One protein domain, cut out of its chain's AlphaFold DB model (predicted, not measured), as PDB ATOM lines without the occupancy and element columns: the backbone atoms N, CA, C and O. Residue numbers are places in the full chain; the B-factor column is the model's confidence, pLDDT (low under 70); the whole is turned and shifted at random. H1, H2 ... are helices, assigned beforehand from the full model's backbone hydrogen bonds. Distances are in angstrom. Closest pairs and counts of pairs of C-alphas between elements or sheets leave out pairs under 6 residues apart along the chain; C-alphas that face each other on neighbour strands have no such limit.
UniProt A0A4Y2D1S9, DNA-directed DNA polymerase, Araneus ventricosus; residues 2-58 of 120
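What this domain is: This is residues 2 to 58 of the 120 residues of the protein "DNA-directed DNA polymerase" of Araneus ventricosus (UniProt A0A4Y2D1S9). You find little regular structure here: a loose, drawn-out chain with the short helices H1 and H2 towards one end, H3 partway along, and a long tail, residues 41 to 58, running to the other end. The link around Thr 15 and this tail make the length. The 57 printed residues have three named helices, H1, H2, H3 in chain order, and no named strand; the class is all helix, with only 18 residues in them. The whole is loose, radius of gyration of the C-alphas 14.1 A, spanning 46 by 20 by 17 A.

Where its parts are: Find C-alpha 6 at (6.539, -35.579, 19.738), where H1, residues 6 to 10, begins. H2 is residues 21 to 24. H3, residues 32 to 40, runs 12.5 A to C-alpha 40 at (2.557, -40.883, 37.398).

How they stand to each other: H1 and H2 only just touch, with 3 pairs of C-alphas within 8 A; the closest, of Arg 6 and Arg 24, are 6.3 A apart. H3 is apart from both. In H1 and H3 every O i to N i+4 pair is within hydrogen-bond range; H2 is too short for one.

The domain as a whole: The C-alphas farthest apart, of Thr 15 and Glu 56, are 46.0 A apart. The printed part has no cut, and both links are short. Residues 2 to 4 have pLDDT under 70.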
ATOM      1  N   PHE A   2       6.303 -44.366  25.075       48.31
ATOM      2  CA  PHE A   2       5.814 -43.036  25.461       48.31
ATOM      3  C   PHE A   2       6.902 -42.045  25.048       48.31
ATOM      4  O   PHE A   2       7.897 -41.933  25.768       48.31
ATOM      5  N   PRO A   3       6.814 -41.442  23.852       57.53
ATOM      6  CA  PRO A   3       7.804 -40.468  23.439       57.53
ATOM      7  C   PRO A   3       7.787 -39.303  24.420       57.53
ATOM      8  O   PRO A   3       6.729 -38.728  24.656       57.53
ATOM      9  N   LEU A   4       8.952 -38.957  24.977       63.59
ATOM     10  CA  LEU A   4       9.059 -37.803  25.870       63.59
ATOM     11  C   LEU A   4       8.586 -36.539  25.145       63.59
ATOM     12  O   LEU A   4       7.836 -35.769  25.733       63.59
ATOM     13  N   TYR A   5       8.937 -36.387  23.856       72.06
ATOM     14  CA  TYR A   5       8.549 -35.255  23.003       72.06
ATOM     15  C   TYR A   5       8.160 -35.724  21.605       72.06
ATOM     16  O   TYR A   5       8.934 -36.444  20.966       72.06
ATOM     17  N   ARG A   6       7.000 -35.280  21.105       71.88
ATOM     18  CA  ARG A   6       6.539 -35.579  19.738       71.88
ATOM     19  C   ARG A   6       7.581 -35.176  18.703       71.88
ATOM     20  O   ARG A   6       8.071 -36.036  17.983       71.88
ATOM     21  N   SER A   7       7.976 -33.907  18.711       73.56
ATOM     22  CA  SER A   7       8.888 -33.323  17.723       73.56
ATOM     23  C   SER A   7      10.257 -34.011  17.720       73.56
ATOM     24  O   SER A   7      10.779 -34.350  16.663       73.56
ATOM     25  N   CYS A   8      10.816 -34.327  18.894       77.12
ATOM     26  CA  CYS A   8      12.085 -35.064  18.969       77.12
ATOM     27  C   CYS A   8      11.956 -36.518  18.512       77.12
ATOM     28  O   CYS A   8      12.912 -37.068  17.978       77.12
ATOM     29  N   THR A   9      10.797 -37.141  18.721       76.12
ATOM     30  CA  THR A   9      10.559 -38.521  18.283       76.12
ATOM     31  C   THR A   9      10.366 -38.586  16.775       76.12
ATOM     32  O   THR A   9      10.965 -39.440  16.130       76.12
ATOM     33  N   GLU A  10       9.594 -37.657  16.208       75.25
ATOM     34  CA  GLU A  10       9.413 -37.518  14.758       75.25
ATOM     35  C   GLU A  10      10.749 -37.213  14.057       75.25
ATOM     36  O   GLU A  10      11.035 -37.785  13.008       75.25
ATOM     37  N   ALA A  11      11.603 -36.384  14.668       78.00
ATOM     38  CA  ALA A  11      12.926 -36.040  14.145       78.00
ATOM     39  C   ALA A  11      14.044 -37.040  14.512       78.00
ATOM     40  O   ALA A  11      15.196 -36.822  14.133       78.00
ATOM     41  N   LEU A  12      13.741 -38.108  15.266       78.00
ATOM     42  CA  LEU A  12      14.717 -39.078  15.799       78.00
ATOM     43  C   LEU A  12      15.916 -38.418  16.506       78.00
ATOM     44  O   LEU A  12      17.053 -38.901  16.450       78.00
ATOM     45  N   GLN A  13      15.667 -37.295  17.175       75.69
ATOM     46  CA  GLN A  13      16.706 -36.429  17.706       75.69
ATOM     47  C   GLN A  13      17.461 -37.103  18.860       75.69
ATOM     48  O   GLN A  13      16.870 -37.528  19.848       75.69
ATOM     49  N   GLN A  14      18.787 -37.175  18.723       77.94
ATOM     50  CA  GLN A  14      19.698 -37.790  19.702       77.94
ATOM     51  C   GLN A  14      20.368 -36.762  20.631       77.94
ATOM     52  O   GLN A  14      21.124 -37.125  21.528       77.94
ATOM     53  N   THR A  15      20.139 -35.470  20.392       80.00
ATOM     54  CA  THR A  15      20.725 -34.363  21.159       80.00
ATOM     55  C   THR A  15      19.760 -33.846  22.221       80.00
ATOM     56  O   THR A  15      18.560 -34.124  22.173       80.00
ATOM     57  N   VAL A  16      20.282 -33.084  23.190       79.88
ATOM     58  CA  VAL A  16      19.453 -32.431  24.214       79.88
ATOM     59  C   VAL A  16      18.385 -31.583  23.526       79.88
ATOM     60  O   VAL A  16      18.688 -30.753  22.670       79.88
ATOM     61  N   CYS A  17      17.130 -31.827  23.892       77.50
ATOM     62  CA  CYS A  17      15.988 -31.108  23.353       77.50
ATOM     63  C   CYS A  17      16.048 -29.632  23.769       77.50
ATOM     64  O   CYS A  17      16.164 -29.329  24.954       77.50
ATOM     65  N   THR A  18      15.937 -28.731  22.794       82.50
ATOM     66  CA  THR A  18      15.882 -27.272  23.002       82.50
ATOM     67  C   THR A  18      14.491 -26.692  22.740       82.50
ATOM     68  O   THR A  18      14.335 -25.475  22.709       82.50
ATOM     69  N   HIS A  19      13.496 -27.547  22.493       81.69
ATOM     70  CA  HIS A  19      12.116 -27.130  22.261       81.69
ATOM     71  C   HIS A  19      11.494 -26.592  23.550       81.69
ATOM     72  O   HIS A  19      11.778 -27.100  24.641       81.69
ATOM     73  N   SER A  20      10.622 -25.593  23.412       81.81
ATOM     74  CA  SER A  20       9.835 -25.092  24.537       81.81
ATOM     75  C   SER A  20       8.843 -26.151  25.026       81.81
ATOM     76  O   SER A  20       8.559 -27.128  24.328       81.81
ATOM     77  N   ASP A  21       8.304 -25.980  26.232       79.50
ATOM     78  CA  ASP A  21       7.273 -26.891  26.742       79.50
ATOM     79  C   ASP A  21       6.008 -26.876  25.861       79.50
ATOM     80  O   ASP A  21       5.389 -27.925  25.674       79.50
ATOM     81  N   ASP A  22       5.693 -25.743  25.222       78.81
ATOM     82  CA  ASP A  22       4.588 -25.619  24.261       78.81
ATOM     83  C   ASP A  22       4.843 -26.434  22.984       78.81
ATOM     84  O   ASP A  22       3.972 -27.179  22.536       78.81
ATOM     85  N   ASP A  23       6.062 -26.379  22.437       75.56
ATOM     86  CA  ASP A  23       6.468 -27.176  21.266       75.56
ATOM     87  C   ASP A  23       6.484 -28.688  21.558       75.56
ATOM     88  O   ASP A  23       6.460 -29.526  20.651       75.56
ATOM     89  N   ARG A  24       6.580 -29.045  22.843       76.31
ATOM     90  CA  ARG A  24       6.612 -30.423  23.346       76.31
ATOM     91  C   ARG A  24       5.224 -30.942  23.713       76.31
ATOM     92  O   ARG A  24       5.075 -32.155  23.884       76.31
ATOM     93  N   ALA A  25       4.231 -30.062  23.835       85.50
ATOM     94  CA  ALA A  25       2.896 -30.419  24.277       85.50
ATOM     95  C   ALA A  25       2.208 -31.362  23.280       85.50
ATOM     96  O   ALA A  25       2.142 -31.126  22.072       85.50
ATOM     97  N   LEU A  26       1.644 -32.449  23.803       86.50
ATOM     98  CA  LEU A  26       0.814 -33.357  23.022       86.50
ATOM     99  C   LEU A  26      -0.630 -32.860  23.063       86.50
ATOM    100  O   LEU A  26      -1.169 -32.596  24.135       86.50
ATOM    101  N   THR A  27      -1.270 -32.772  21.896       90.88
ATOM    102  CA  THR A  27      -2.706 -32.476  21.774       90.88
ATOM    103  C   THR A  27      -3.413 -33.667  21.140       90.88
ATOM    104  O   THR A  27      -2.970 -34.173  20.110       90.88
ATOM    105  N   GLY A  28      -4.499 -34.118  21.761       91.88
ATOM    106  CA  GLY A  28      -5.214 -35.328  21.380       91.88
ATOM    107  C   GLY A  28      -6.339 -35.661  22.356       91.88
ATOM    108  O   GLY A  28      -6.659 -34.873  23.248       91.88
ATOM    109  N   THR A  29      -6.925 -36.841  22.171       95.00
ATOM    110  CA  THR A  29      -7.971 -37.397  23.035       95.00
ATOM    111  C   THR A  29      -7.433 -38.664  23.679       95.00
ATOM    112  O   THR A  29      -6.918 -39.534  22.979       95.00
ATOM    113  N   TRP A  30      -7.568 -38.772  24.998       95.00
ATOM    114  CA  TRP A  30      -7.069 -39.900  25.783       95.00
ATOM    115  C   TRP A  30      -8.128 -40.373  26.761       95.00
ATOM    116  O   TRP A  30      -8.937 -39.574  27.244       95.00
ATOM    117  N   VAL A  31      -8.095 -41.661  27.101       95.19
ATOM    118  CA  VAL A  31      -8.918 -42.162  28.205       95.19
ATOM    119  C   VAL A  31      -8.309 -41.746  29.543       95.19
ATOM    120  O   VAL A  31      -7.095 -41.569  29.675       95.19
ATOM    121  N   SER A  32      -9.141 -41.603  30.576       93.75
ATOM    122  CA  SER A  32      -8.690 -41.102  31.881       93.75
ATOM    123  C   SER A  32      -7.556 -41.934  32.496       93.75
ATOM    124  O   SER A  32      -6.684 -41.368  33.153       93.75
ATOM    125  N   GLU A  33      -7.521 -43.249  32.258       93.81
ATOM    126  CA  GLU A  33      -6.457 -44.130  32.763       93.81
ATOM    127  C   GLU A  33      -5.090 -43.858  32.116       93.81
ATOM    128  O   GLU A  33      -4.067 -43.891  32.803       93.81
ATOM    129  N   GLU A  34      -5.051 -43.501  30.829       94.62
ATOM    130  CA  GLU A  34      -3.808 -43.103  30.157       94.62
ATOM    131  C   GLU A  34      -3.263 -41.800  30.747       94.62
ATOM    132  O   GLU A  34      -2.067 -41.698  31.024       94.62
ATOM    133  N   LEU A  35      -4.139 -40.828  31.023       94.56
ATOM    134  CA  LEU A  35      -3.751 -39.561  31.649       94.56
ATOM    135  C   LEU A  35      -3.264 -39.755  33.090       94.56
ATOM    136  O   LEU A  35      -2.260 -39.162  33.484       94.56
ATOM    137  N   LYS A  36      -3.923 -40.620  33.876       94.88
ATOM    138  CA  LYS A  36      -3.448 -41.003  35.218       94.88
ATOM    139  C   LYS A  36      -2.044 -41.602  35.145       94.88
ATOM    140  O   LYS A  36      -1.166 -41.212  35.920       94.88
ATOM    141  N   LYS A  37      -1.807 -42.504  34.184       94.75
ATOM    142  CA  LYS A  37      -0.485 -43.096  33.973       94.75
ATOM    143  C   LYS A  37       0.543 -42.042  33.564       94.75
ATOM    144  O   LYS A  37       1.624 -42.026  34.149       94.75
ATOM    145  N   ALA A  38       0.204 -41.139  32.648       91.94
ATOM    146  CA  ALA A  38       1.077 -40.046  32.227       91.94
ATOM    147  C   ALA A  38       1.480 -39.149  33.413       91.94
ATOM    148  O   ALA A  38       2.671 -38.916  33.617       91.94
ATOM    149  N   LYS A  39       0.532 -38.750  34.277       93.88
ATOM    150  CA  LYS A  39       0.857 -37.987  35.498       93.88
ATOM    151  C   LYS A  39       1.813 -38.747  36.420       93.88
ATOM    152  O   LYS A  39       2.757 -38.153  36.929       93.88
ATOM    153  N   SER A  40       1.630 -40.061  36.593       95.50
ATOM    154  CA  SER A  40       2.557 -40.883  37.398       95.50
ATOM    155  C   SER A  40       3.980 -40.945  36.828       95.50
ATOM    156  O   SER A  40       4.919 -41.266  37.549       95.50
ATOM    157  N   MET A  41       4.140 -40.650  35.536       91.12
ATOM    158  CA  MET A  41       5.424 -40.614  34.838       91.12
ATOM    159  C   MET A  41       6.008 -39.194  34.743       91.12
ATOM    160  O   MET A  41       7.009 -39.006  34.059       91.12
ATOM    161  N   GLY A  42       5.405 -38.209  35.420       90.44
ATOM    162  CA  GLY A  42       5.893 -36.828  35.478       90.44
ATOM    163  C   GLY A  42       5.378 -35.909  34.370       90.44
ATOM    164  O   GLY A  42       5.871 -34.794  34.244       90.44
ATOM    165  N   TYR A  43       4.400 -36.342  33.569       89.25
ATOM    166  CA  TYR A  43       3.754 -35.460  32.594       89.25
ATOM    167  C   TYR A  43       2.749 -34.533  33.280       89.25
ATOM    168  O   TYR A  43       2.031 -34.934  34.202       89.25
ATOM    169  N   GLU A  44       2.636 -33.313  32.767       92.00
ATOM    170  CA  GLU A  44       1.668 -32.325  33.229       92.00
ATOM    171  C   GLU A  44       0.561 -32.105  32.196       92.00
ATOM    172  O   GLU A  44       0.781 -32.159  30.986       92.00
ATOM    173  N   ILE A  45      -0.660 -31.870  32.682       93.06
ATOM    174  CA  ILE A  45      -1.798 -31.540  31.823       93.06
ATOM    175  C   ILE A  45      -1.779 -30.029  31.610       93.06
ATOM    176  O   ILE A  45      -2.186 -29.282  32.495       93.06
ATOM    177  N   ALA A  46      -1.329 -29.595  30.433       93.00
ATOM    178  CA  ALA A  46      -1.260 -28.177  30.090       93.00
ATOM    179  C   ALA A  46      -2.652 -27.551  29.884       93.00
ATOM    180  O   ALA A  46      -2.912 -26.434  30.327       93.00
ATOM    181  N   LYS A  47      -3.568 -28.267  29.212       94.19
ATOM    182  CA  LYS A  47      -4.913 -27.765  28.893       94.19
ATOM    183  C   LYS A  47      -5.921 -28.897  28.711       94.19
ATOM    184  O   LYS A  47      -5.605 -29.923  28.115       94.19
ATOM    185  N   ILE A  48      -7.145 -28.674  29.185       95.69
ATOM    186  CA  ILE A  48      -8.297 -29.558  28.973       95.69
ATOM    187  C   ILE A  48      -9.309 -28.802  28.112       95.69
ATOM    188  O   ILE A  48      -9.683 -27.680  28.448       95.69
ATOM    189  N   TYR A  49      -9.720 -29.402  26.995       96.31
ATOM    190  CA  TYR A  49     -10.697 -28.814  26.072       96.31
ATOM    191  C   TYR A  49     -12.112 -29.330  26.336       96.31
ATOM    192  O   TYR A  49     -13.053 -28.548  26.391       96.31
ATOM    193  N   GLU A  50     -12.247 -30.642  26.523       96.69
ATOM    194  CA  GLU A  50     -13.521 -31.323  26.731       96.69
ATOM    195  C   GLU A  50     -13.312 -32.545  27.636       96.69
ATOM    196  O   GLU A  50     -12.243 -33.160  27.624       96.69
ATOM    197  N   VAL A  51     -14.329 -32.887  28.432       96.31
ATOM    198  CA  VAL A  51     -14.333 -34.069  29.302       96.31
ATOM    199  C   VAL A  51     -15.662 -34.799  29.156       96.31
ATOM    200  O   VAL A  51     -16.714 -34.252  29.475       96.31
ATOM    201  N   TYR A  52     -15.596 -36.065  28.751       95.56
ATOM    202  CA  TYR A  52     -16.733 -36.982  28.787       95.56
ATOM    203  C   TYR A  52     -16.721 -37.705  30.132       95.56
ATOM    204  O   TYR A  52     -15.912 -38.608  30.355       95.56
ATOM    205  N   HIS A  53     -17.575 -37.265  31.056       94.31
ATOM    206  CA  HIS A  53     -17.668 -37.847  32.390       94.31
ATOM    207  C   HIS A  53     -18.806 -38.866  32.467       94.31
ATOM    208  O   HIS A  53     -19.960 -38.543  32.197       94.31
ATOM    209  N   PHE A  54     -18.469 -40.082  32.888       93.12
ATOM    210  CA  PHE A  54     -19.423 -41.135  33.210       93.12
ATOM    211  C   PHE A  54     -19.484 -41.253  34.732       93.12
ATOM    212  O   PHE A  54     -18.471 -41.547  35.370       93.12
ATOM    213  N   SER A  55     -20.648 -40.971  35.316       94.56
ATOM    214  CA  SER A  55     -20.850 -40.988  36.771       94.56
ATOM    215  C   SER A  55     -20.835 -42.398  37.354       94.56
ATOM    216  O   SER A  55     -20.542 -42.582  38.532       94.56
ATOM    217  N   GLU A  56     -21.162 -43.387  36.528       94.94
ATOM    218  CA  GLU A  56     -21.249 -44.790  36.905       94.94
ATOM    219  C   GLU A  56     -20.099 -45.581  36.285       94.94
ATOM    220  O   GLU A  56     -19.669 -45.330  35.157       94.94
ATOM    221  N   SER A  57     -19.613 -46.572  37.026       91.25
ATOM    222  CA  SER A  57     -18.648 -47.555  36.551       91.25
ATOM    223  C   SER A  57     -19.029 -48.937  37.076       91.25
ATOM    224  O   SER A  57     -19.704 -49.071  38.097       91.25
ATOM    225  N   SER A  58     -18.636 -49.981  36.349       93.62
ATOM    226  CA  SER A  58     -18.916 -51.366  36.721       93.62
ATOM    227  C   SER A  58     -17.785 -52.276  36.269       93.62
ATOM    228  O   SER A  58     -17.227 -52.101  35.186       93.62
TER     229      SER A  58